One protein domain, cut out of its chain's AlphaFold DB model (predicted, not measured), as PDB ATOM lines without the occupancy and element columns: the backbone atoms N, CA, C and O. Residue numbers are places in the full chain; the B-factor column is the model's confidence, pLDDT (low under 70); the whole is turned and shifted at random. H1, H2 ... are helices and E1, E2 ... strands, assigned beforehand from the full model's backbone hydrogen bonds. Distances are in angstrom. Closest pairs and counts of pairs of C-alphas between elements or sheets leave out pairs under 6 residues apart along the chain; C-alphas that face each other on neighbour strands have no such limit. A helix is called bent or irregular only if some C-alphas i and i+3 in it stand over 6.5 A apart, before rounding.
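AT A GLANCE: This is residues 540 to 716 of the 760 residues of an uncharacterized protein of Paraburkholderia caffeinitolerans (UniProt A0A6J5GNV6). A small hairpin, E1 and E2, sits at one end of a long arm made by two helices side by side, H1 and H2a, which run opposite ways. Past the other end of H2a the bent helix H2 turns into H2b, on which H5 packs, with the short H3 and H4 beyond; residues 677 to 686 stick out on the way from H5 to H6, which returns near the beginning of H1. The printed part has 177 residues, with named elements in the order H1, E1, E2, H2, H3, H4, H5, H6; the sheet, E1 - E2, is antiparallel and the class is mostly helix. The whole is extended, with a radius of gyration of the C-alphas of 25.1 A, and flat, spanning 70 by 51 by 22 A.

IN THESE COORDINATES: Look first at the strands, E1 at residues 574 to 578 and E2 at residues 584 to 588. Before them, find C-alpha 543 at (43.197, 33.534, 50.805); from there H1 runs 36.3 A to residue 567. After them comes H2, residues 591 to 640, assigned as one helix by its hydrogen bonds but bent: C-alphas 622 and 625 are 7.7 A apart. Its arms are H2a, residues 591 to 622, 46.8 A long, and H2b, residues 625 to 640, 22.8 A. Then follow H3, residues 643 to 646, H4, residues 648 to 654, and H5, residues 661 to 677, 24.0 A. H6, residues 687 to 692, ends at C-alpha 692, (43.436, 25.007, 45.049).

HOW THE PARTS SIT: In the hairpin of E1 and E2, find N 575 and O 587 at 2.8 A, within hydrogen-bond range. The closest C-alphas of E2 and H2a, Tyr 588 and Arg 594, are 5.7 A apart. H2a touches H1, closest at the C-alphas of Ala 558 and Tyr 611, 5.3 A, at a shallow tilt of 18 degrees, opposite ways. H2a and H2b stand at a steep tilt of 66 degrees. Residues 632 to 639 of H2b touch H5, closest at the C-alphas of Ser 639 and Glu 668, 6.4 A, at a steep tilt of 46 degrees. H3 and H4 touch only at the corner, and only just, with 3 pairs of C-alphas within 8 A, the closest Met 644 and Ala 651 at 5.2 A. H6 is close to H1 but not clearly touching: the C-alphas of Tyr 543 and Gln 691 are 7.7 A apart. Each O i to N i+4 pair is within hydrogen-bond range in H1, H2a, H2b, H5 and H6, and 2 of 3 are in H4; H3 is too short for such a pair.

THE WHOLE: The C-alphas farthest apart, Gly 572 and Gly 655, are 72.1 A apart. The printed part has no cut, and no link between named elements is long. Residues 693 to 716 hold no named element. The mean pLDDT of the printed part is 73.3; among the stretches under 70 are residues 577 to 587, 641 to 665 and 700 to 716.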
ATOM      1  N   LEU A 540      49.175  35.255  53.284       85.38
ATOM      2  CA  LEU A 540      48.049  35.202  52.348       85.38
ATOM      3  C   LEU A 540      46.750  35.711  53.009       85.38
ATOM      4  O   LEU A 540      45.800  34.954  53.174       85.38
ATOM      5  N   PRO A 541      46.646  36.998  53.378       77.38
ATOM      6  CA  PRO A 541      45.481  37.515  54.108       77.38
ATOM      7  C   PRO A 541      44.165  37.490  53.305       77.38
ATOM      8  O   PRO A 541      43.090  37.512  53.898       77.38
ATOM      9  N   THR A 542      44.212  37.449  51.967       83.81
ATOM     10  CA  THR A 542      43.002  37.349  51.122       83.81
ATOM     11  C   THR A 542      42.558  35.912  50.875       83.81
ATOM     12  O   THR A 542      41.418  35.692  50.469       83.81
ATOM     13  N   TYR A 543      43.419  34.932  51.157       84.81
ATOM     14  CA  TYR A 543      43.197  33.534  50.805       84.81
ATOM     15  C   TYR A 543      41.915  32.968  51.439       84.81
ATOM     16  O   TYR A 543      41.115  32.342  50.747       84.81
ATOM     17  N   TRP A 544      41.647  33.260  52.714       82.69
ATOM     18  CA  TRP A 544      40.434  32.780  53.390       82.69
ATOM     19  C   TRP A 544      39.153  33.395  52.822       82.69
ATOM     20  O   TRP A 544      38.132  32.720  52.718       82.69
ATOM     21  N   VAL A 545      39.209  34.664  52.412       85.56
ATOM     22  CA  VAL A 545      38.074  35.361  51.788       85.56
ATOM     23  C   VAL A 545      37.788  34.778  50.403       85.56
ATOM     24  O   VAL A 545      36.631  34.576  50.035       85.56
ATOM     25  N   GLU A 546      38.834  34.465  49.638       87.75
ATOM     26  CA  GLU A 546      38.720  33.802  48.337       87.75
ATOM     27  C   GLU A 546      38.178  32.370  48.475       87.75
ATOM     28  O   GLU A 546      37.264  31.991  47.739       87.75
ATOM     29  N   ALA A 547      38.651  31.609  49.470       89.81
ATOM     30  CA  ALA A 547      38.126  30.282  49.789       89.81
ATOM     31  C   ALA A 547      36.635  30.338  50.166       89.81
ATOM     32  O   ALA A 547      35.834  29.572  49.634       89.81
ATOM     33  N   GLN A 548      36.223  31.302  50.997       90.62
ATOM     34  CA  GLN A 548      34.811  31.517  51.326       90.62
ATOM     35  C   GLN A 548      33.952  31.844  50.104       90.62
ATOM     36  O   GLN A 548      32.823  31.368  50.012       90.62
ATOM     37  N   LYS A 549      34.468  32.638  49.159       91.62
ATOM     38  CA  LYS A 549      33.755  32.934  47.912       91.62
ATOM     39  C   LYS A 549      33.537  31.666  47.081       91.62
ATOM     40  O   LYS A 549      32.445  31.455  46.567       91.62
ATOM     41  N   SER A 550      34.552  30.811  46.993       92.25
ATOM     42  CA  SER A 550      34.454  29.522  46.301       92.25
ATOM     43  C   SER A 550      33.408  28.596  46.952       92.25
ATOM     44  O   SER A 550      32.582  28.007  46.247       92.25
ATOM     45  N   VAL A 551      33.345  28.557  48.291       93.75
ATOM     46  CA  VAL A 551      32.279  27.843  49.019       93.75
ATOM     47  C   VAL A 551      30.904  28.467  48.771       93.75
ATOM     48  O   VAL A 551      29.929  27.741  48.603       93.75
ATOM     49  N   ASP A 552      30.791  29.795  48.698       95.75
ATOM     50  CA  ASP A 552      29.523  30.466  48.388       95.75
ATOM     51  C   ASP A 552      28.984  30.077  47.006       95.75
ATOM     52  O   ASP A 552      27.786  29.805  46.864       95.75
ATOM     53  N   ASP A 553      29.865  29.961  46.011       95.31
ATOM     54  CA  ASP A 553      29.504  29.468  44.683       95.31
ATOM     55  C   ASP A 553      29.056  27.992  44.735       95.31
ATOM     56  O   ASP A 553      28.113  27.602  44.038       95.31
ATOM     57  N   ALA A 554      29.680  27.163  45.580       94.38
ATOM     58  CA  ALA A 554      29.252  25.781  45.810       94.38
ATOM     59  C   ALA A 554      27.879  25.700  46.502       94.38
ATOM     60  O   ALA A 554      27.026  24.917  46.080       94.38
ATOM     61  N   ILE A 555      27.622  26.547  47.505       95.75
ATOM     62  CA  ILE A 555      26.321  26.657  48.187       95.75
ATOM     63  C   ILE A 555      25.226  27.039  47.190       95.75
ATOM     64  O   ILE A 555      24.126  26.487  47.258       95.75
ATOM     65  N   ALA A 556      25.505  27.968  46.268       96.75
ATOM     66  CA  ALA A 556      24.557  28.358  45.230       96.75
ATOM     67  C   ALA A 556      24.195  27.163  44.332       96.75
ATOM     68  O   ALA A 556      23.015  26.833  44.209       96.75
ATOM     69  N   ARG A 557      25.200  26.440  43.812       95.69
ATOM     70  CA  ARG A 557      24.985  25.224  43.004       95.69
ATOM     71  C   ARG A 557      24.192  24.151  43.757       95.69
ATOM     72  O   ARG A 557      23.258  23.574  43.203       95.69
ATOM     73  N   ALA A 558      24.531  23.898  45.021       93.75
ATOM     74  CA  ALA A 558      23.820  22.932  45.857       93.75
ATOM     75  C   ALA A 558      22.372  23.370  46.149       93.75
ATOM     76  O   ALA A 558      21.468  22.537  46.182       93.75
ATOM     77  N   GLY A 559      22.128  24.673  46.317       95.69
ATOM     78  CA  GLY A 559      20.789  25.237  46.496       95.69
ATOM     79  C   GLY A 559      19.908  25.104  45.250       95.69
ATOM     80  O   GLY A 559      18.722  24.773  45.370       95.69
ATOM     81  N   ASP A 560      20.483  25.301  44.064       97.06
ATOM     82  CA  ASP A 560      19.796  25.080  42.789       97.06
ATOM     83  C   ASP A 560      19.446  23.598  42.611       97.06
ATOM     84  O   ASP A 560      18.298  23.268  42.306       97.06
ATOM     85  N   LEU A 561      20.394  22.699  42.890       94.88
ATOM     86  CA  LEU A 561      20.174  21.254  42.849       94.88
ATOM     87  C   LEU A 561      19.081  20.810  43.835       94.88
ATOM     88  O   LEU A 561      18.164  20.083  43.456       94.88
ATOM     89  N   LEU A 562      19.117  21.290  45.080       91.50
ATOM     90  CA  LEU A 562      18.085  21.009  46.081       91.50
ATOM     91  C   LEU A 562      16.701  21.496  45.624       91.50
ATOM     92  O   LEU A 562      15.688  20.840  45.871       91.50
ATOM     93  N   SER A 563      16.644  22.646  44.948       93.75
ATOM     94  CA  SER A 563      15.398  23.182  44.392       93.75
ATOM     95  C   SER A 563      14.872  22.315  43.245       93.75
ATOM     96  O   SER A 563      13.672  22.049  43.192       93.75
ATOM     97  N   GLN A 564      15.760  21.820  42.376       94.44
ATOM     98  CA  GLN A 564      15.416  20.887  41.300       94.44
ATOM     99  C   GLN A 564      14.885  19.560  41.852       94.44
ATOM    100  O   GLN A 564      13.806  19.131  41.451       94.44
ATOM    101  N   VAL A 565      15.580  18.952  42.822       87.12
ATOM    102  CA  VAL A 565      15.137  17.696  43.449       87.12
ATOM    103  C   VAL A 565      13.784  17.880  44.130       87.12
ATOM    104  O   VAL A 565      12.880  17.084  43.900       87.12
ATOM    105  N   ARG A 566      13.575  18.966  44.887       87.75
ATOM    106  CA  ARG A 566      12.255  19.268  45.477       87.75
ATOM    107  C   ARG A 566      11.156  19.425  44.429       87.75
ATOM    108  O   ARG A 566      10.032  19.008  44.676       87.75
ATOM    109  N   GLY A 567      11.468  20.027  43.283       87.56
ATOM    110  CA  GLY A 567      10.528  20.174  42.171       87.56
ATOM    111  C   GLY A 567      10.191  18.859  41.462       87.56
ATOM    112  O   GLY A 567       9.147  18.777  40.824       87.56
ATOM    113  N   ALA A 568      11.044  17.839  41.591       86.94
ATOM    114  CA  ALA A 568      10.869  16.509  41.010       86.94
ATOM    115  C   ALA A 568      10.109  15.527  41.927       86.94
ATOM    116  O   ALA A 568      10.166  14.321  41.692       86.94
ATOM    117  N   GLU A 569       9.423  16.016  42.971       81.62
ATOM    118  CA  GLU A 569       8.613  15.180  43.870       81.62
ATOM    119  C   GLU A 569       7.633  14.303  43.067       81.62
ATOM    120  O   GLU A 569       6.895  14.825  42.222       81.62
ATOM    121  N   PRO A 570       7.602  12.976  43.294       77.19
ATOM    122  CA  PRO A 570       6.722  12.090  42.549       77.19
ATOM    123  C   PRO A 570       5.249  12.412  42.848       77.19
ATOM    124  O   PRO A 570       4.726  12.160  43.929       77.19
ATOM    125  N   VAL A 571       4.554  12.966  41.850       62.00
ATOM    126  CA  VAL A 571       3.177  13.490  41.985       62.00
ATOM    127  C   VAL A 571       2.110  12.374  41.996       62.00
ATOM    128  O   VAL A 571       0.942  12.612  42.302       62.00
ATOM    129  N   GLY A 572       2.473  11.130  41.665       67.19
ATOM    130  CA  GLY A 572       1.528  10.039  41.417       67.19
ATOM    131  C   GLY A 572       1.666   8.856  42.372       67.19
ATOM    132  O   GLY A 572       2.735   8.287  42.524       67.19
ATOM    133  N   GLY A 573       0.547   8.418  42.956       63.22
ATOM    134  CA  GLY A 573       0.453   7.100  43.594       63.22
ATOM    135  C   GLY A 573       0.734   7.036  45.093       63.22
ATOM    136  O   GLY A 573       0.445   6.004  45.682       63.22
ATOM    137  N   LYS A 574       1.192   8.118  45.724       75.62
ATOM    138  CA  LYS A 574       1.331   8.238  47.184       75.62
ATOM    139  C   LYS A 574       0.022   8.716  47.813       75.62
ATOM    140  O   LYS A 574      -0.541   9.715  47.365       75.62
ATOM    141  N   HIS A 575      -0.497   8.015  48.815       74.31
ATOM    142  CA  HIS A 575      -1.660   8.427  49.609       74.31
ATOM    143  C   HIS A 575      -1.257   8.455  51.081       74.31
ATOM    144  O   HIS A 575      -0.715   7.482  51.594       74.31
ATOM    145  N   VAL A 576      -1.469   9.589  51.747       70.12
ATOM    146  CA  VAL A 576      -1.180   9.744  53.176       70.12
ATOM    147  C   VAL A 576      -2.506   9.756  53.915       70.12
ATOM    148  O   VAL A 576      -3.231  10.749  53.876       70.12
ATOM    149  N   ASP A 577      -2.804   8.647  54.576       69.06
ATOM    150  CA  ASP A 577      -3.918   8.539  55.508       69.06
ATOM    151  C   ASP A 577      -3.446   8.857  56.926       69.06
ATOM    152  O   ASP A 577      -2.250   8.940  57.200       69.06
ATOM    153  N   TYR A 578      -4.386   9.027  57.850       61.81
ATOM    154  CA  TYR A 578      -4.082   9.239  59.260       61.81
ATOM    155  C   TYR A 578      -4.777   8.172  60.097       61.81
ATOM    156  O   TYR A 578      -5.972   7.923  59.931       61.81
ATOM    157  N   THR A 579      -4.040   7.539  61.011       54.28
ATOM    158  CA  THR A 579      -4.653   6.687  62.034       54.28
ATOM    159  C   THR A 579      -5.569   7.525  62.938       54.28
ATOM    160  O   THR A 579      -5.422   8.751  62.993       54.28
ATOM    161  N   PRO A 580      -6.478   6.895  63.706       48.59
ATOM    162  CA  PRO A 580      -7.300   7.598  64.698       48.59
ATOM    163  C   PRO A 580      -6.493   8.434  65.707       48.59
ATOM    164  O   PRO A 580      -6.987   9.447  66.191       48.59
ATOM    165  N   ASP A 581      -5.237   8.054  65.962       53.59
ATOM    166  CA  ASP A 581      -4.307   8.764  66.851       53.59
ATOM    167  C   ASP A 581      -3.522   9.888  66.138       53.59
ATOM    168  O   ASP A 581      -2.597  10.471  66.704       53.59
ATOM    169  N   GLY A 582      -3.856  10.193  64.878       44.88
ATOM    170  CA  GLY A 582      -3.223  11.241  64.073       44.88
ATOM    171  C   GLY A 582      -1.872  10.853  63.464       44.88
ATOM    172  O   GLY A 582      -1.111  11.736  63.062       44.88
ATOM    173  N   VAL A 583      -1.547   9.557  63.387       40.62
ATOM    174  CA  VAL A 583      -0.279   9.083  62.812       40.62
ATOM    175  C   VAL A 583      -0.413   8.977  61.294       40.62
ATOM    176  O   VAL A 583      -1.311   8.274  60.832       40.62
ATOM    177  N   PRO A 584       0.462   9.623  60.504       43.19
ATOM    178  CA  PRO A 584       0.426   9.479  59.057       43.19
ATOM    179  C   PRO A 584       0.802   8.047  58.650       43.19
ATOM    180  O   PRO A 584       1.819   7.511  59.093       43.19
ATOM    181  N   VAL A 585      -0.013   7.438  57.793       49.38
ATOM    182  CA  VAL A 585       0.236   6.152  57.141       49.38
ATOM    183  C   VAL A 585       0.330   6.409  55.649       49.38
ATOM    184  O   VAL A 585      -0.652   6.778  55.009       49.38
ATOM    185  N   THR A 586       1.523   6.216  55.094       61.25
ATOM    186  CA  THR A 586       1.734   6.328  53.654       61.25
ATOM    187  C   THR A 586       1.419   4.992  52.993       61.25
ATOM    188  O   THR A 586       2.012   3.968  53.329       61.25
ATOM    189  N   THR A 587       0.493   5.000  52.042       67.44
ATOM    190  CA  THR A 587       0.229   3.889  51.130       67.44
ATOM    191  C   THR A 587       0.628   4.278  49.711       67.44
ATOM    192  O   THR A 587       0.624   5.455  49.341       67.44
ATOM    193  N   TYR A 588       0.997   3.277  48.915       73.75
ATOM    194  CA  TYR A 588       1.406   3.460  47.527       73.75
ATOM    195  C   TYR A 588       0.489   2.659  46.606       73.75
ATOM    196  O   TYR A 588       0.155   1.512  46.898       73.75
ATOM    197  N   LYS A 589       0.095   3.255  45.477       80.88
ATOM    198  CA  LYS A 589      -0.740   2.610  44.450       80.88
ATOM    199  C   LYS A 589      -0.037   1.444  43.749       80.88
ATOM    200  O   LYS A 589      -0.727   0.573  43.226       80.88
ATOM    201  N   SER A 590       1.296   1.437  43.713       76.25
ATOM    202  CA  SER A 590       2.104   0.349  43.162       76.25
ATOM    203  C   SER A 590       3.503   0.309  43.797       76.25
ATOM    204  O   SER A 590       3.946   1.320  44.359       76.25
ATOM    205  N   PRO A 591       4.214  -0.830  43.705       67.81
ATOM    206  CA  PRO A 591       5.615  -0.937  44.110       67.81
ATOM    207  C   PRO A 591       6.528   0.079  43.411       67.81
ATOM    208  O   PRO A 591       7.410   0.643  44.047       67.81
ATOM    209  N   GLU A 592       6.276   0.387  42.140       76.81
ATOM    210  CA  GLU A 592       7.056   1.364  41.372       76.81
ATOM    211  C   GLU A 592       6.863   2.786  41.916       76.81
ATOM    212  O   GLU A 592       7.817   3.556  41.998       76.81
ATOM    213  N   ALA A 593       5.643   3.134  42.347       72.88
ATOM    214  CA  ALA A 593       5.376   4.430  42.972       72.88
ATOM    215  C   ALA A 593       6.079   4.556  44.330       72.88
ATOM    216  O   ALA A 593       6.525   5.641  44.694       72.88
ATOM    217  N   ARG A 594       6.201   3.444  45.064       75.62
ATOM    218  CA  ARG A 594       6.979   3.377  46.304       75.62
ATOM    219  C   ARG A 594       8.472   3.566  46.037       75.62
ATOM    220  O   ARG A 594       9.079   4.416  46.674       75.62
ATOM    221  N   GLN A 595       9.037   2.826  45.084       70.75
ATOM    222  CA  GLN A 595      10.455   2.935  44.721       70.75
ATOM    223  C   GLN A 595      10.812   4.346  44.243       70.75
ATOM    224  O   GLN A 595      11.832   4.891  44.653       70.75
ATOM    225  N   ALA A 596       9.953   4.970  43.433       78.19
ATOM    226  CA  ALA A 596      10.156   6.347  42.989       78.19
ATOM    227  C   ALA A 596      10.152   7.351  44.158       78.19
ATOM    228  O   ALA A 596      10.961   8.278  44.170       78.19
ATOM    229  N   ASP A 597       9.272   7.171  45.150       76.75
ATOM    230  CA  ASP A 597       9.232   8.008  46.358       76.75
ATOM    231  C   ASP A 597      10.459   7.794  47.255       76.75
ATOM    232  O   ASP A 597      11.053   8.764  47.725       76.75
ATOM    233  N   GLU A 598      10.881   6.543  47.447       71.88
ATOM    234  CA  GLU A 598      12.083   6.185  48.209       71.88
ATOM    235  C   GLU A 598      13.352   6.762  47.558       71.88
ATOM    236  O   GLU A 598      14.157   7.397  48.241       71.88
ATOM    237  N   GLN A 599      13.496   6.638  46.234       78.38
ATOM    238  CA  GLN A 599      14.605   7.239  45.482       78.38
ATOM    239  C   GLN A 599      14.591   8.767  45.554       78.38
ATOM    240  O   GLN A 599      15.632   9.398  45.747       78.38
ATOM    241  N   TRP A 600      13.415   9.386  45.434       83.81
ATOM    242  CA  TRP A 600      13.293  10.832  45.582       83.81
ATOM    243  C   TRP A 600      13.707  11.299  46.983       83.81
ATOM    244  O   TRP A 600      14.446  12.276  47.106       83.81
ATOM    245  N   HIS A 601      13.291  10.586  48.034       76.12
ATOM    246  CA  HIS A 601      13.689  10.876  49.409       76.12
ATOM    247  C   HIS A 601      15.200  10.716  49.622       76.12
ATOM    248  O   HIS A 601      15.812  11.597  50.226       76.12
ATOM    249  N   LEU A 602      15.814   9.669  49.062       74.00
ATOM    250  CA  LEU A 602      17.265   9.478  49.085       74.00
ATOM    251  C   LEU A 602      18.001  10.675  48.463       74.00
ATOM    252  O   LEU A 602      18.926  11.226  49.065       74.00
ATOM    253  N   HIS A 603      17.558  11.126  47.287       83.81
ATOM    254  CA  HIS A 603      18.137  12.290  46.617       83.81
ATOM    255  C   HIS A 603      17.898  13.594  47.390       83.81
ATOM    256  O   HIS A 603      18.782  14.455  47.454       83.81
ATOM    257  N   LEU A 604      16.713  13.767  47.977       78.69
ATOM    258  CA  LEU A 604      16.370  14.951  48.760       78.69
ATOM    259  C   LEU A 604      17.236  15.056  50.018       78.69
ATOM    260  O   LEU A 604      17.733  16.142  50.327       78.69
ATOM    261  N   ASP A 605      17.427  13.948  50.726       73.50
ATOM    262  CA  ASP A 605      18.239  13.902  51.938       73.50
ATOM    263  C   ASP A 605      19.716  14.152  51.606       73.50
ATOM    264  O   ASP A 605      20.350  14.994  52.244       73.50
ATOM    265  N   ALA A 606      20.242  13.527  50.546       76.44
ATOM    266  CA  ALA A 606      21.618  13.735  50.096       76.44
ATOM    267  C   ALA A 606      21.893  15.191  49.688       76.44
ATOM    268  O   ALA A 606      22.875  15.799  50.122       76.44
ATOM    269  N   THR A 607      21.006  15.789  48.887       81.88
ATOM    270  CA  THR A 607      21.152  17.186  48.440       81.88
ATOM    271  C   THR A 607      20.959  18.189  49.574       81.88
ATOM    272  O   THR A 607      21.654  19.206  49.615       81.88
ATOM    273  N   THR A 608      20.073  17.893  50.531       78.94
ATOM    274  CA  THR A 608      19.929  18.695  51.753       78.94
ATOM    275  C   THR A 608      21.201  18.622  52.597       78.94
ATOM    276  O   THR A 608      21.699  19.666  53.013       78.94
ATOM    277  N   SER A 609      21.762  17.423  52.788       77.50
ATOM    278  CA  SER A 609      23.006  17.230  53.540       77.50
ATOM    279  C   SER A 609      24.168  17.990  52.908       77.50
ATOM    280  O   SER A 609      24.844  18.727  53.614       77.50
ATOM    281  N   LEU A 610      24.366  17.890  51.587       83.69
ATOM    282  CA  LEU A 610      25.406  18.653  50.886       83.69
ATOM    283  C   LEU A 610      25.247  20.164  51.121       83.69
ATOM    284  O   LEU A 610      26.212  20.861  51.426       83.69
ATOM    285  N   TYR A 611      24.027  20.681  50.979       85.06
ATOM    286  CA  TYR A 611      23.758  22.107  51.140       85.06
ATOM    287  C   TYR A 611      24.030  22.607  52.569       85.06
ATOM    288  O   TYR A 611      24.578  23.699  52.750       85.06
ATOM    289  N   ASP A 612      23.669  21.818  53.582       80.31
ATOM    290  CA  ASP A 612      23.910  22.150  54.988       80.31
ATOM    291  C   ASP A 612      25.394  21.973  55.382       80.31
ATOM    292  O   ASP A 612      25.937  22.811  56.114       80.31
ATOM    293  N   ASP A 613      26.079  20.962  54.841       80.62
ATOM    294  CA  ASP A 613      27.522  20.746  55.016       80.62
ATOM    295  C   ASP A 613      28.319  21.947  54.486       80.62
ATOM    296  O   ASP A 613      29.137  22.518  55.210       80.62
ATOM    297  N   LEU A 614      28.030  22.403  53.262       88.25
ATOM    298  CA  LEU A 614      28.714  23.550  52.650       88.25
ATOM    299  C   LEU A 614      28.509  24.846  53.447       88.25
ATOM    300  O   LEU A 614      29.435  25.643  53.605       88.25
ATOM    301  N   LYS A 615      27.317  25.060  54.017       86.44
ATOM    302  CA  LYS A 615      27.077  26.195  54.924       86.44
ATOM    303  C   LYS A 615      27.908  26.105  56.191       86.44
ATOM    304  O   LYS A 615      28.457  27.111  56.632       86.44
ATOM    305  N   THR A 616      28.010  24.908  56.756       82.12
ATOM    306  CA  THR A 616      28.827  24.662  57.944       82.12
ATOM    307  C   THR A 616      30.303  24.934  57.643       82.12
ATOM    308  O   THR A 616      30.982  25.603  58.420       82.12
ATOM    309  N   GLN A 617      30.798  24.502  56.482       85.69
ATOM    310  CA  GLN A 617      32.163  24.789  56.032       85.69
ATOM    311  C   GLN A 617      32.406  26.285  55.823       85.69
ATOM    312  O   GLN A 617      33.429  26.806  56.267       85.69
ATOM    313  N   ARG A 618      31.447  27.009  55.231       89.75
ATOM    314  CA  ARG A 618      31.510  28.473  55.091       89.75
ATOM    315  C   ARG A 618      31.694  29.162  56.448       89.75
ATOM    316  O   ARG A 618      32.509  30.081  56.571       89.75
ATOM    317  N   GLU A 619      30.947  28.729  57.465       85.75
ATOM    318  CA  GLU A 619      31.065  29.245  58.836       85.75
ATOM    319  C   GLU A 619      32.433  28.916  59.458       85.75
ATOM    320  O   GLU A 619      33.066  29.789  60.063       85.75
ATOM    321  N   ARG A 620      32.937  27.694  59.256       83.12
ATOM    322  CA  ARG A 620      34.265  27.271  59.734       83.12
ATOM    323  C   ARG A 620      35.393  28.060  59.108       83.12
ATOM    324  O   ARG A 620      36.210  28.591  59.849       83.12
ATOM    325  N   LEU A 621      35.403  28.217  57.786       86.00
ATOM    326  CA  LEU A 621      36.385  29.057  57.097       86.00
ATOM    327  C   LEU A 621      36.399  30.482  57.658       86.00
ATOM    328  O   LEU A 621      37.462  31.064  57.836       86.00
ATOM    329  N   GLY A 622      35.231  31.019  58.025       84.94
ATOM    330  CA  GLY A 622      35.124  32.355  58.621       84.94
ATOM    331  C   GLY A 622      35.678  32.486  60.036       84.94
ATOM    332  O   GLY A 622      35.888  33.603  60.504       84.94
ATOM    333  N   THR A 623      35.904  31.369  60.721       82.88
ATOM    334  CA  THR A 623      36.432  31.320  62.093       82.88
ATOM    335  C   THR A 623      37.773  30.595  62.184       82.88
ATOM    336  O   THR A 623      38.345  30.498  63.270       82.88
ATOM    337  N   LEU A 624      38.308  30.122  61.056       83.00
ATOM    338  CA  LEU A 624      39.461  29.233  61.015       83.00
ATOM    339  C   LEU A 624      40.726  29.892  61.560       83.00
ATOM    340  O   LEU A 624      41.404  29.296  62.392       83.00
ATOM    341  N   GLU A 625      41.004  31.140  61.181       82.38
ATOM    342  CA  GLU A 625      42.153  31.883  61.718       82.38
ATOM    343  C   GLU A 625      42.085  32.008  63.245       82.38
ATOM    344  O   GLU A 625      43.071  31.778  63.943       82.38
ATOM    345  N   GLN A 626      40.901  32.314  63.786       82.06
ATOM    346  CA  GLN A 626      40.693  32.422  65.233       82.06
ATOM    347  C   GLN A 626      40.880  31.071  65.925       82.06
ATOM    348  O   GLN A 626      41.424  31.012  67.030       82.06
ATOM    349  N   LYS A 627      40.445  29.983  65.279       78.88
ATOM    350  CA  LYS A 627      40.629  28.622  65.781       78.88
ATOM    351  C   LYS A 627      42.103  28.213  65.781       78.88
ATOM    352  O   LYS A 627      42.571  27.694  66.790       78.88
ATOM    353  N   ILE A 628      42.842  28.506  64.712       79.56
ATOM    354  CA  ILE A 628      44.293  28.292  64.640       79.56
ATOM    355  C   ILE A 628      44.996  29.031  65.786       79.56
ATOM    356  O   ILE A 628      45.794  28.434  66.507       79.56
ATOM    357  N   ASP A 629      44.659  30.302  66.011       80.19
ATOM    358  CA  ASP A 629      45.263  31.124  67.069       80.19
ATOM    359  C   ASP A 629      44.999  30.564  68.459       80.19
ATOM    360  O   ASP A 629      45.906  30.481  69.295       80.19
ATOM    361  N   HIS A 630      43.753  30.164  68.693       81.25
ATOM    362  CA  HIS A 630      43.344  29.507  69.920       81.25
ATOM    363  C   HIS A 630      44.128  28.207  70.143       81.25
ATOM    364  O   HIS A 630      44.672  28.001  71.227       81.25
ATOM    365  N   ASP A 631      44.233  27.356  69.122       76.44
ATOM    366  CA  ASP A 631      44.861  26.040  69.223       76.44
ATOM    367  C   ASP A 631      46.378  26.132  69.422       76.44
ATOM    368  O   ASP A 631      46.930  25.449  70.287       76.44
ATOM    369  N   VAL A 632      47.053  27.034  68.704       79.06
ATOM    370  CA  VAL A 632      48.487  27.312  68.888       79.06
ATOM    371  C   VAL A 632      48.754  27.849  70.289       79.06
ATOM    372  O   VAL A 632      49.685  27.399  70.960       79.06
ATOM    373  N   LYS A 633      47.936  28.797  70.766       82.31
ATOM    374  CA  LYS A 633      48.066  29.343  72.120       82.31
ATOM    375  C   LYS A 633      47.873  28.250  73.171       82.31
ATOM    376  O   LYS A 633      48.719  28.107  74.051       82.31
ATOM    377  N   ALA A 634      46.814  27.452  73.043       74.81
ATOM    378  CA  ALA A 634      46.524  26.351  73.953       74.81
ATOM    379  C   ALA A 634      47.652  25.306  73.961       74.81
ATOM    380  O   ALA A 634      48.013  24.798  75.021       74.81
ATOM    381  N   LEU A 635      48.249  25.002  72.801       75.12
ATOM    382  CA  LEU A 635      49.401  24.106  72.716       75.12
ATOM    383  C   LEU A 635      50.641  24.686  73.396       75.12
ATOM    384  O   LEU A 635      51.296  23.972  74.148       75.12
ATOM    385  N   ARG A 636      50.951  25.972  73.190       80.50
ATOM    386  CA  ARG A 636      52.076  26.642  73.863       80.50
ATOM    387  C   ARG A 636      51.918  26.616  75.380       80.50
ATOM    388  O   ARG A 636      52.853  26.223  76.073       80.50
ATOM    389  N   GLU A 637      50.733  26.961  75.880       76.94
ATOM    390  CA  GLU A 637      50.414  26.922  77.310       76.94
ATOM    391  C   GLU A 637      50.582  25.507  77.875       76.94
ATOM    392  O   GLU A 637      51.312  25.324  78.848       76.94
ATOM    393  N   ARG A 638      50.014  24.488  77.214       70.56
ATOM    394  CA  ARG A 638      50.199  23.091  77.632       70.56
ATOM    395  C   ARG A 638      51.658  22.653  77.577       70.56
ATOM    396  O   ARG A 638      52.137  22.045  78.532       70.56
ATOM    397  N   SER A 639      52.388  22.979  76.509       69.75
ATOM    398  CA  SER A 639      53.802  22.613  76.316       69.75
ATOM    399  C   SER A 639      54.704  23.106  77.455       69.75
ATOM    400  O   SER A 639      55.635  22.399  77.846       69.75
ATOM    401  N   ALA A 640      54.367  24.270  78.025       71.56
ATOM    402  CA  ALA A 640      55.094  24.933  79.102       71.56
ATOM    403  C   ALA A 640      54.720  24.442  80.515       71.56
ATOM    404  O   ALA A 640      55.464  24.700  81.460       71.56
ATOM    405  N   MET A 641      53.594  23.739  80.680       68.19
ATOM    406  CA  MET A 641      53.179  23.178  81.970       68.19
ATOM    407  C   MET A 641      54.037  21.974  82.374       68.19
ATOM    408  O   MET A 641      54.389  21.139  81.532       68.19
ATOM    409  N   SER A 642      54.309  21.836  83.678       64.69
ATOM    410  CA  SER A 642      54.934  20.624  84.215       64.69
ATOM    411  C   SER A 642      54.017  19.411  84.006       64.69
ATOM    412  O   SER A 642      52.792  19.548  83.972       64.69
ATOM    413  N   MET A 643      54.584  18.203  83.884       58.97
ATOM    414  CA  MET A 643      53.788  16.976  83.701       58.97
ATOM    415  C   MET A 643      52.729  16.778  84.794       58.97
ATOM    416  O   MET A 643      51.650  16.265  84.515       58.97
ATOM    417  N   MET A 644      53.016  17.218  86.023       55.56
ATOM    418  CA  MET A 644      52.090  17.113  87.153       55.56
ATOM    419  C   MET A 644      50.934  18.122  87.065       55.56
ATOM    420  O   MET A 644      49.808  17.787  87.430       55.56
ATOM    421  N   ASP A 645      51.173  19.317  86.518       59.50
ATOM    422  CA  ASP A 645      50.141  20.355  86.361       59.50
ATOM    423  C   ASP A 645      49.168  20.050  85.215       59.50
ATOM    424  O   ASP A 645      48.041  20.541  85.203       59.50
ATOM    425  N   ARG A 646      49.584  19.220  84.248       55.91
ATOM    426  CA  ARG A 646      48.749  18.793  83.110       55.91
ATOM    427  C   ARG A 646      47.599  17.884  83.520       55.91
ATOM    428  O   ARG A 646      46.568  17.871  82.853       55.91
ATOM    429  N   ASN A 647      47.756  17.129  84.605       52.84
ATOM    430  CA  ASN A 647      46.704  16.261  85.112       52.84
ATOM    431  C   ASN A 647      46.722  16.221  86.649       52.84
ATOM    432  O   ASN A 647      47.160  15.230  87.242       52.84
ATOM    433  N   PRO A 648      46.226  17.281  87.315       49.03
ATOM    434  CA  PRO A 648      46.279  17.401  88.773       49.03
ATOM    435  C   PRO A 648      45.516  16.270  89.480       49.03
ATOM    436  O   PRO A 648      45.866  15.880  90.592       49.03
ATOM    437  N   TYR A 649      44.513  15.687  88.811       43.09
ATOM    438  CA  TYR A 649      43.782  14.517  89.297       43.09
ATOM    439  C   TYR A 649      44.657  13.253  89.355       43.09
ATOM    440  O   TYR A 649      44.546  12.475  90.302       43.09
ATOM    441  N   LEU A 650      45.544  13.046  88.378       45.84
ATOM    442  CA  LEU A 650      46.456  11.900  88.347       45.84
ATOM    443  C   LEU A 650      47.744  12.109  89.130       45.84
ATOM    444  O   LEU A 650      48.194  11.174  89.796       45.84
ATOM    445  N   ALA A 651      48.285  13.326  89.119       47.44
ATOM    446  CA  ALA A 651      49.412  13.715  89.961       47.44
ATOM    447  C   ALA A 651      49.119  13.430  91.443       47.44
ATOM    448  O   ALA A 651      49.951  12.863  92.150       47.44
ATOM    449  N   ALA A 652      47.888  13.719  91.884       48.06
ATOM    450  CA  ALA A 652      47.430  13.451  93.244       48.06
ATOM    451  C   ALA A 652      47.237  11.957  93.575       48.06
ATOM    452  O   ALA A 652      47.171  11.607  94.753       48.06
ATOM    453  N   LYS A 653      47.108  11.074  92.572       46.56
ATOM    454  CA  LYS A 653      46.663   9.679  92.763       46.56
ATOM    455  C   LYS A 653      47.733   8.627  92.457       46.56
ATOM    456  O   LYS A 653      47.697   7.563  93.065       46.56
ATOM    457  N   ILE A 654      48.653   8.902  91.527       48.62
ATOM    458  CA  ILE A 654      49.687   7.951  91.067       48.62
ATOM    459  C   ILE A 654      51.099   8.375  91.508       48.62
ATOM    460  O   ILE A 654      51.977   7.527  91.633       48.62
ATOM    461  N   GLY A 655      51.333   9.662  91.803       50.72
ATOM    462  CA  GLY A 655      52.622  10.151  92.315       50.72
ATOM    463  C   GLY A 655      53.797  10.068  91.326       50.72
ATOM    464  O   GLY A 655      54.924  10.380  91.699       50.72
ATOM    465  N   ALA A 656      53.544   9.678  90.074       49.34
ATOM    466  CA  ALA A 656      54.524   9.592  88.998       49.34
ATOM    467  C   ALA A 656      53.869   9.914  87.637       49.34
ATOM    468  O   ALA A 656      52.672   9.654  87.469       49.34
ATOM    469  N   PRO A 657      54.623  10.472  86.667       48.56
ATOM    470  CA  PRO A 657      54.150  10.651  85.295       48.56
ATOM    471  C   PRO A 657      53.929   9.295  84.603       48.56
ATOM    472  O   PRO A 657      54.621   8.319  84.896       48.56
ATOM    473  N   LEU A 658      52.960   9.226  83.685       50.06
ATOM    474  CA  LEU A 658      52.663   7.995  82.945       50.06
ATOM    475  C   LEU A 658      53.705   7.731  81.844       50.06
ATOM    476  O   LEU A 658      54.259   8.685  81.286       50.06
ATOM    477  N   PRO A 659      53.937   6.455  81.481       45.53
ATOM    478  CA  PRO A 659      54.710   6.101  80.290       45.53
ATOM    479  C   PRO A 659      54.163   6.816  79.041       45.53
ATOM    480  O   PRO A 659      52.953   6.899  78.872       45.53
ATOM    481  N   GLY A 660      55.034   7.358  78.183       52.16
ATOM    482  CA  GLY A 660      54.640   8.050  76.941       52.16
ATOM    483  C   GLY A 660      54.350   9.556  77.066       52.16
ATOM    484  O   GLY A 660      54.400  10.263  76.063       52.16
ATOM    485  N   MET A 661      54.160  10.108  78.276       57.31
ATOM    486  CA  MET A 661      53.950  11.562  78.441       57.31
ATOM    487  C   MET A 661      55.147  12.403  77.968       57.31
ATOM    488  O   MET A 661      54.972  13.513  77.467       57.31
ATOM    489  N   GLN A 662      56.373  11.896  78.145       63.88
ATOM    490  CA  GLN A 662      57.590  12.578  77.690       63.88
ATOM    491  C   GLN A 662      57.640  12.641  76.162       63.88
ATOM    492  O   GLN A 662      57.907  13.700  75.608       63.88
ATOM    493  N   GLU A 663      57.314  11.533  75.497       63.06
ATOM    494  CA  GLU A 663      57.264  11.438  74.035       63.06
ATOM    495  C   GLU A 663      56.198  12.374  73.463       63.06
ATOM    496  O   GLU A 663      56.455  13.087  72.496       63.06
ATOM    497  N   GLN A 664      55.032  12.448  74.109       61.31
ATOM    498  CA  GLN A 664      53.983  13.394  73.749       61.31
ATOM    499  C   GLN A 664      54.443  14.846  73.926       61.31
ATOM    500  O   GLN A 664      54.227  15.662  73.037       61.31
ATOM    501  N   GLN A 665      55.110  15.188  75.032       66.56
ATOM    502  CA  GLN A 665      55.626  16.543  75.243       66.56
ATOM    503  C   GLN A 665      56.737  16.902  74.242       66.56
ATOM    504  O   GLN A 665      56.790  18.029  73.749       66.56
ATOM    505  N   ASP A 666      57.623  15.958  73.926       70.38
ATOM    506  CA  ASP A 666      58.647  16.125  72.893       70.38
ATOM    507  C   ASP A 666      58.016  16.309  71.513       70.38
ATOM    508  O   ASP A 666      58.472  17.147  70.733       70.38
ATOM    509  N   HIS A 667      56.933  15.587  71.233       69.31
ATOM    510  CA  HIS A 667      56.146  15.761  70.026       69.31
ATOM    511  C   HIS A 667      55.480  17.144  69.972       69.31
ATOM    512  O   HIS A 667      55.711  17.872  69.015       69.31
ATOM    513  N   GLU A 668      54.759  17.570  71.016       71.38
ATOM    514  CA  GLU A 668      54.159  18.914  71.096       71.38
ATOM    515  C   GLU A 668      55.207  20.019  70.879       71.38
ATOM    516  O   GLU A 668      54.955  20.986  70.161       71.38
ATOM    517  N   ARG A 669      56.406  19.868  71.464       75.69
ATOM    518  CA  ARG A 669      57.529  20.794  71.256       75.69
ATOM    519  C   ARG A 669      58.014  20.804  69.809       75.69
ATOM    520  O   ARG A 669      58.282  21.882  69.284       75.69
ATOM    521  N   LYS A 670      58.124  19.641  69.158       75.19
ATOM    522  CA  LYS A 670      58.480  19.542  67.732       75.19
ATOM    523  C   LYS A 670      57.419  20.187  66.841       75.19
ATOM    524  O   LYS A 670      57.775  20.950  65.952       75.19
ATOM    525  N   THR A 671      56.141  19.944  67.113       74.81
ATOM    526  CA  THR A 671      54.996  20.540  66.410       74.81
ATOM    527  C   THR A 671      54.996  22.064  66.552       74.81
ATOM    528  O   THR A 671      54.872  22.777  65.559       74.81
ATOM    529  N   LEU A 672      55.231  22.587  67.762       78.31
ATOM    530  CA  LEU A 672      55.389  24.027  67.993       78.31
ATOM    531  C   LEU A 672      56.621  24.605  67.297       78.31
ATOM    532  O   LEU A 672      56.536  25.685  66.727       78.31
ATOM    533  N   ALA A 673      57.749  23.894  67.305       78.69
ATOM    534  CA  ALA A 673      58.943  24.329  66.591       78.69
ATOM    535  C   ALA A 673      58.705  24.374  65.072       78.69
ATOM    536  O   ALA A 673      59.127  25.326  64.423       78.69
ATOM    537  N   ALA A 674      57.997  23.390  64.507       73.31
ATOM    538  CA  ALA A 674      57.582  23.394  63.104       73.31
ATOM    539  C   ALA A 674      56.647  24.576  62.800       73.31
ATOM    540  O   ALA A 674      56.856  25.297  61.827       73.31
ATOM    541  N   TRP A 675      55.676  24.843  63.679       78.75
ATOM    542  CA  TRP A 675      54.805  26.015  63.587       78.75
ATOM    543  C   TRP A 675      55.583  27.340  63.637       78.75
ATOM    544  O   TRP A 675      55.353  28.232  62.824       78.75
ATOM    545  N   ASP A 676      56.538  27.484  64.556       78.06
ATOM    546  CA  ASP A 676      57.355  28.696  64.683       78.06
ATOM    547  C   ASP A 676      58.287  28.883  63.467       78.06
ATOM    548  O   ASP A 676      58.524  30.006  63.004       78.06
ATOM    549  N   ASN A 677      58.744  27.769  62.885       71.62
ATOM    550  CA  ASN A 677      59.526  27.726  61.650       71.62
ATOM    551  C   ASN A 677      58.689  27.911  60.372       71.62
ATOM    552  O   ASN A 677      59.274  28.143  59.310       71.62
ATOM    553  N   ALA A 678      57.351  27.929  60.448       65.50
ATOM    554  CA  ALA A 678      56.445  28.206  59.320       65.50
ATOM    555  C   ALA A 678      56.589  29.632  58.736       65.50
ATOM    556  O   ALA A 678      55.837  30.058  57.859       65.50
ATOM    557  N   THR A 679      57.567  30.401  59.223       54.06
ATOM    558  CA  THR A 679      57.981  31.695  58.681       54.06
ATOM    559  C   THR A 679      58.921  31.590  57.477       54.06
ATOM    560  O   THR A 679      59.136  32.610  56.818       54.06
ATOM    561  N   GLN A 680      59.449  30.403  57.158       66.12
ATOM    562  CA  GLN A 680      60.188  30.191  55.912       66.12
ATOM    563  C   GLN A 680      59.230  30.180  54.708       66.12
ATOM    564  O   GLN A 680      58.142  29.607  54.801       66.12
ATOM    565  N   PRO A 681      59.588  30.823  53.581       69.69
ATOM    566  CA  PRO A 681      58.744  30.814  52.396       69.69
ATOM    567  C   PRO A 681      58.579  29.383  51.881       69.69
ATOM    568  O   PRO A 681      59.563  28.673  51.676       69.69
ATOM    569  N   LEU A 682      57.330  28.979  51.638       78.50
ATOM    570  CA  LEU A 682      57.059  27.773  50.863       78.50
ATOM    571  C   LEU A 682      57.652  27.940  49.456       78.50
ATOM    572  O   LEU A 682      57.631  29.059  48.921       78.50
ATOM    573  N   PRO A 683      58.144  26.860  48.823       81.00
ATOM    574  CA  PRO A 683      58.420  26.896  47.396       81.00
ATOM    575  C   PRO A 683      57.178  27.428  46.674       81.00
ATOM    576  O   PRO A 683      56.071  26.942  46.899       81.00
ATOM    577  N   GLN A 684      57.346  28.453  45.834       80.31
ATOM    578  CA  GLN A 684      56.218  29.130  45.175       80.31
ATOM    579  C   GLN A 684      55.370  28.166  44.336       80.31
ATOM    580  O   GLN A 684      54.169  28.365  44.197       80.31
ATOM    581  N   SER A 685      55.978  27.085  43.843       80.50
ATOM    582  CA  SER A 685      55.282  26.001  43.155       80.50
ATOM    583  C   SER A 685      54.317  25.215  44.046       80.50
ATOM    584  O   SER A 685      53.408  24.605  43.515       80.50
ATOM    585  N   LEU A 686      54.446  25.217  45.377       87.50
ATOM    586  CA  LEU A 686      53.557  24.454  46.269       87.50
ATOM    587  C   LEU A 686      52.337  25.244  46.736       87.50
ATOM    588  O   LEU A 686      51.346  24.647  47.155       87.50
ATOM    589  N   VAL A 687      52.385  26.575  46.661       89.88
ATOM    590  CA  VAL A 687      51.278  27.436  47.096       89.88
ATOM    591  C   VAL A 687      49.979  27.103  46.340       89.88
ATOM    592  O   VAL A 687      48.974  26.870  47.015       89.88
ATOM    593  N   PRO A 688      49.969  26.953  44.997       91.94
ATOM    594  CA  PRO A 688      48.765  26.556  44.267       91.94
ATOM    595  C   PRO A 688      48.233  25.171  44.651       91.94
ATOM    596  O   PRO A 688      47.021  24.977  44.631       91.94
ATOM    597  N   LEU A 689      49.103  24.218  45.026       92.81
ATOM    598  CA  LEU A 689      48.671  22.879  45.444       92.81
ATOM    599  C   LEU A 689      47.773  22.965  46.670       92.81
ATOM    600  O   LEU A 689      46.638  22.487  46.668       92.81
ATOM    601  N   PHE A 690      48.293  23.616  47.709       91.88
ATOM    602  CA  PHE A 690      47.547  23.793  48.934       91.88
ATOM    603  C   PHE A 690      46.333  24.673  48.708       91.88
ATOM    604  O   PHE A 690      45.270  24.265  49.136       91.88
ATOM    605  N   GLN A 691      46.463  25.819  48.029       90.69
ATOM    606  CA  GLN A 691      45.373  26.780  47.820       90.69
ATOM    607  C   GLN A 691      44.210  26.248  46.992       90.69
ATOM    608  O   GLN A 691      43.080  26.668  47.229       90.69
ATOM    609  N   ASN A 692      44.464  25.380  46.016       91.69
ATOM    610  CA  ASN A 692      43.436  25.007  45.049       91.69
ATOM    611  C   ASN A 692      42.972  23.563  45.189       91.69
ATOM    612  O   ASN A 692      41.854  23.289  44.771       91.69
ATOM    613  N   TYR A 693      43.768  22.660  45.774       93.62
ATOM    614  CA  TYR A 693      43.496  21.222  45.666       93.62
ATOM    615  C   TYR A 693      43.487  20.444  46.983       93.62
ATOM    616  O   TYR A 693      42.703  19.510  47.088       93.62
ATOM    617  N   LEU A 694      44.319  20.790  47.974       93.50
ATOM    618  CA  LEU A 694      44.344  20.067  49.255       93.50
ATOM    619  C   LEU A 694      43.347  20.662  50.247       93.50
ATOM    620  O   LEU A 694      43.420  21.862  50.540       93.50
ATOM    621  N   HIS A 695      42.454  19.823  50.766       92.12
ATOM    622  CA  HIS A 695      41.436  20.228  51.729       92.12
ATOM    623  C   HIS A 695      41.993  20.244  53.158       92.12
ATOM    624  O   HIS A 695      43.015  19.634  53.481       92.12
ATOM    625  N   ASP A 696      41.324  21.000  54.021       88.31
ATOM    626  CA  ASP A 696      41.728  21.286  55.384       88.31
ATOM    627  C   ASP A 696      40.932  20.439  56.391       88.31
ATOM    628  O   ASP A 696      39.697  20.460  56.375       88.31
ATOM    629  N   PRO A 697      41.593  19.722  57.317       79.00
ATOM    630  CA  PRO A 697      40.913  18.818  58.245       79.00
ATOM    631  C   PRO A 697      40.045  19.529  59.293       79.00
ATOM    632  O   PRO A 697      39.205  18.893  59.933       79.00
ATOM    633  N   VAL A 698      40.238  20.834  59.513       75.88
ATOM    634  CA  VAL A 698      39.421  21.626  60.443       75.88
ATOM    635  C   VAL A 698      38.149  22.120  59.771       75.88
ATOM    636  O   VAL A 698      37.097  22.183  60.415       75.88
ATOM    637  N   VAL A 699      38.225  22.469  58.488       77.88
ATOM    638  CA  VAL A 699      37.047  22.876  57.718       77.88
ATOM    639  C   VAL A 699      36.238  21.648  57.313       77.88
ATOM    640  O   VAL A 699      35.019  21.613  57.517       77.88
ATOM    641  N   SER A 700      36.922  20.621  56.817       69.94
ATOM    642  CA  SER A 700      36.339  19.412  56.252       69.94
ATOM    643  C   SER A 700      35.862  18.413  57.310       69.94
ATOM    644  O   SER A 700      36.637  17.822  58.060       69.94
ATOM    645  N   GLY A 701      34.550  18.168  57.346       56.34
ATOM    646  CA  GLY A 701      33.940  17.099  58.140       56.34
ATOM    647  C   GLY A 701      32.447  17.305  58.407       56.34
ATOM    648  O   GLY A 701      31.996  18.431  58.627       56.34
ATOM    649  N   THR A 702      31.693  16.208  58.462       42.59
ATOM    650  CA  THR A 702      30.239  16.147  58.709       42.59
ATOM    651  C   THR A 702      29.858  16.140  60.205       42.59
ATOM    652  O   THR A 702      29.690  15.078  60.790       42.59
ATOM    653  N   GLY A 703      29.700  17.291  60.868       42.59
ATOM    654  CA  GLY A 703      29.258  17.345  62.284       42.59
ATOM    655  C   GLY A 703      29.891  18.480  63.082       42.59
ATOM    656  O   GLY A 703      30.884  19.019  62.646       42.59
ATOM    657  N   ASP A 704      29.333  18.907  64.216       36.12
ATOM    658  CA  ASP A 704      29.739  20.135  64.932       36.12
ATOM    659  C   ASP A 704      31.119  20.005  65.646       36.12
ATOM    660  O   ASP A 704      31.229  19.876  66.864       36.12
ATOM    661  N   TYR A 705      32.208  19.983  64.865       47.91
ATOM    662  CA  TYR A 705      33.592  19.687  65.287       47.91
ATOM    663  C   TYR A 705      34.386  20.902  65.783       47.91
ATOM    664  O   TYR A 705      35.594  20.823  66.034       47.91
ATOM    665  N   ALA A 706      33.715  22.039  65.985       36.97
ATOM    666  CA  ALA A 706      34.318  23.216  66.607       36.97
ATOM    667  C   ALA A 706      34.865  22.911  68.019       36.97
ATOM    668  O   ALA A 706      35.808  23.571  68.450       36.97
ATOM    669  N   ALA A 707      34.339  21.876  68.689       36.41
ATOM    670  CA  ALA A 707      34.698  21.495  70.054       36.41
ATOM    671  C   ALA A 707      36.030  20.731  70.195       36.41
ATOM    672  O   ALA A 707      36.593  20.720  71.288       36.41
ATOM    673  N   VAL A 708      36.563  20.115  69.129       48.03
ATOM    674  CA  VAL A 708      37.873  19.443  69.185       48.03
ATOM    675  C   VAL A 708      38.951  20.500  68.971       48.03
ATOM    676  O   VAL A 708      39.169  20.967  67.848       48.03
ATOM    677  N   GLY A 709      39.559  20.957  70.065       50.09
ATOM    678  CA  GLY A 709      40.753  21.794  69.991       50.09
ATOM    679  C   GLY A 709      41.933  20.979  69.467       50.09
ATOM    680  O   GLY A 709      42.035  19.793  69.776       50.09
ATOM    681  N   LEU A 710      42.849  21.643  68.754       57.34
ATOM    682  CA  LEU A 710      44.191  21.156  68.391       57.34
ATOM    683  C   LEU A 710      44.274  20.146  67.249       57.34
ATOM    684  O   LEU A 710      45.269  19.433  67.168       57.34
ATOM    685  N   LEU A 711      43.285  20.073  66.359       64.56
ATOM    686  CA  LEU A 711      43.327  19.120  65.239       64.56
ATOM    687  C   LEU A 711      44.620  19.261  64.419       64.56
ATOM    688  O   LEU A 711      45.328  18.275  64.241       64.56
ATOM    689  N   TYR A 712      45.013  20.490  64.058       69.00
ATOM    690  CA  TYR A 712      46.298  20.759  63.393       69.00
ATOM    691  C   TYR A 712      47.524  20.266  64.152       69.00
ATOM    692  O   TYR A 712      48.565  20.101  63.540       69.00
ATOM    693  N   MET A 713      47.418  20.075  65.461       68.62
ATOM    694  CA  MET A 713      48.523  19.724  66.347       68.62
ATOM    695  C   MET A 713      48.494  18.246  66.744       68.62
ATOM    696  O   MET A 713      49.220  17.835  67.647       68.62
ATOM    697  N   ASN A 714      47.614  17.472  66.111       67.19
ATOM    698  CA  ASN A 714      47.464  16.050  66.319       67.19
ATOM    699  C   ASN A 714      48.078  15.275  65.146       67.19
ATOM    700  O   ASN A 714      47.967  15.697  63.995       67.19
ATOM    701  N   ASN A 715      48.702  14.130  65.422       65.94
ATOM    702  CA  ASN A 715      49.214  13.263  64.360       65.94
ATOM    703  C   ASN A 715      48.097  12.434  63.731       65.94
ATOM    704  O   ASN A 715      47.071  12.159  64.360       65.94
ATOM    705  N   VAL A 716      48.372  11.946  62.522       66.88
ATOM    706  CA  VAL A 716      47.629  10.829  61.939       66.88
ATOM    707  C   VAL A 716      47.687   9.653  62.914       66.88
ATOM    708  O   VAL A 716      48.766   9.177  63.276       66.88
TER     709      VAL A 716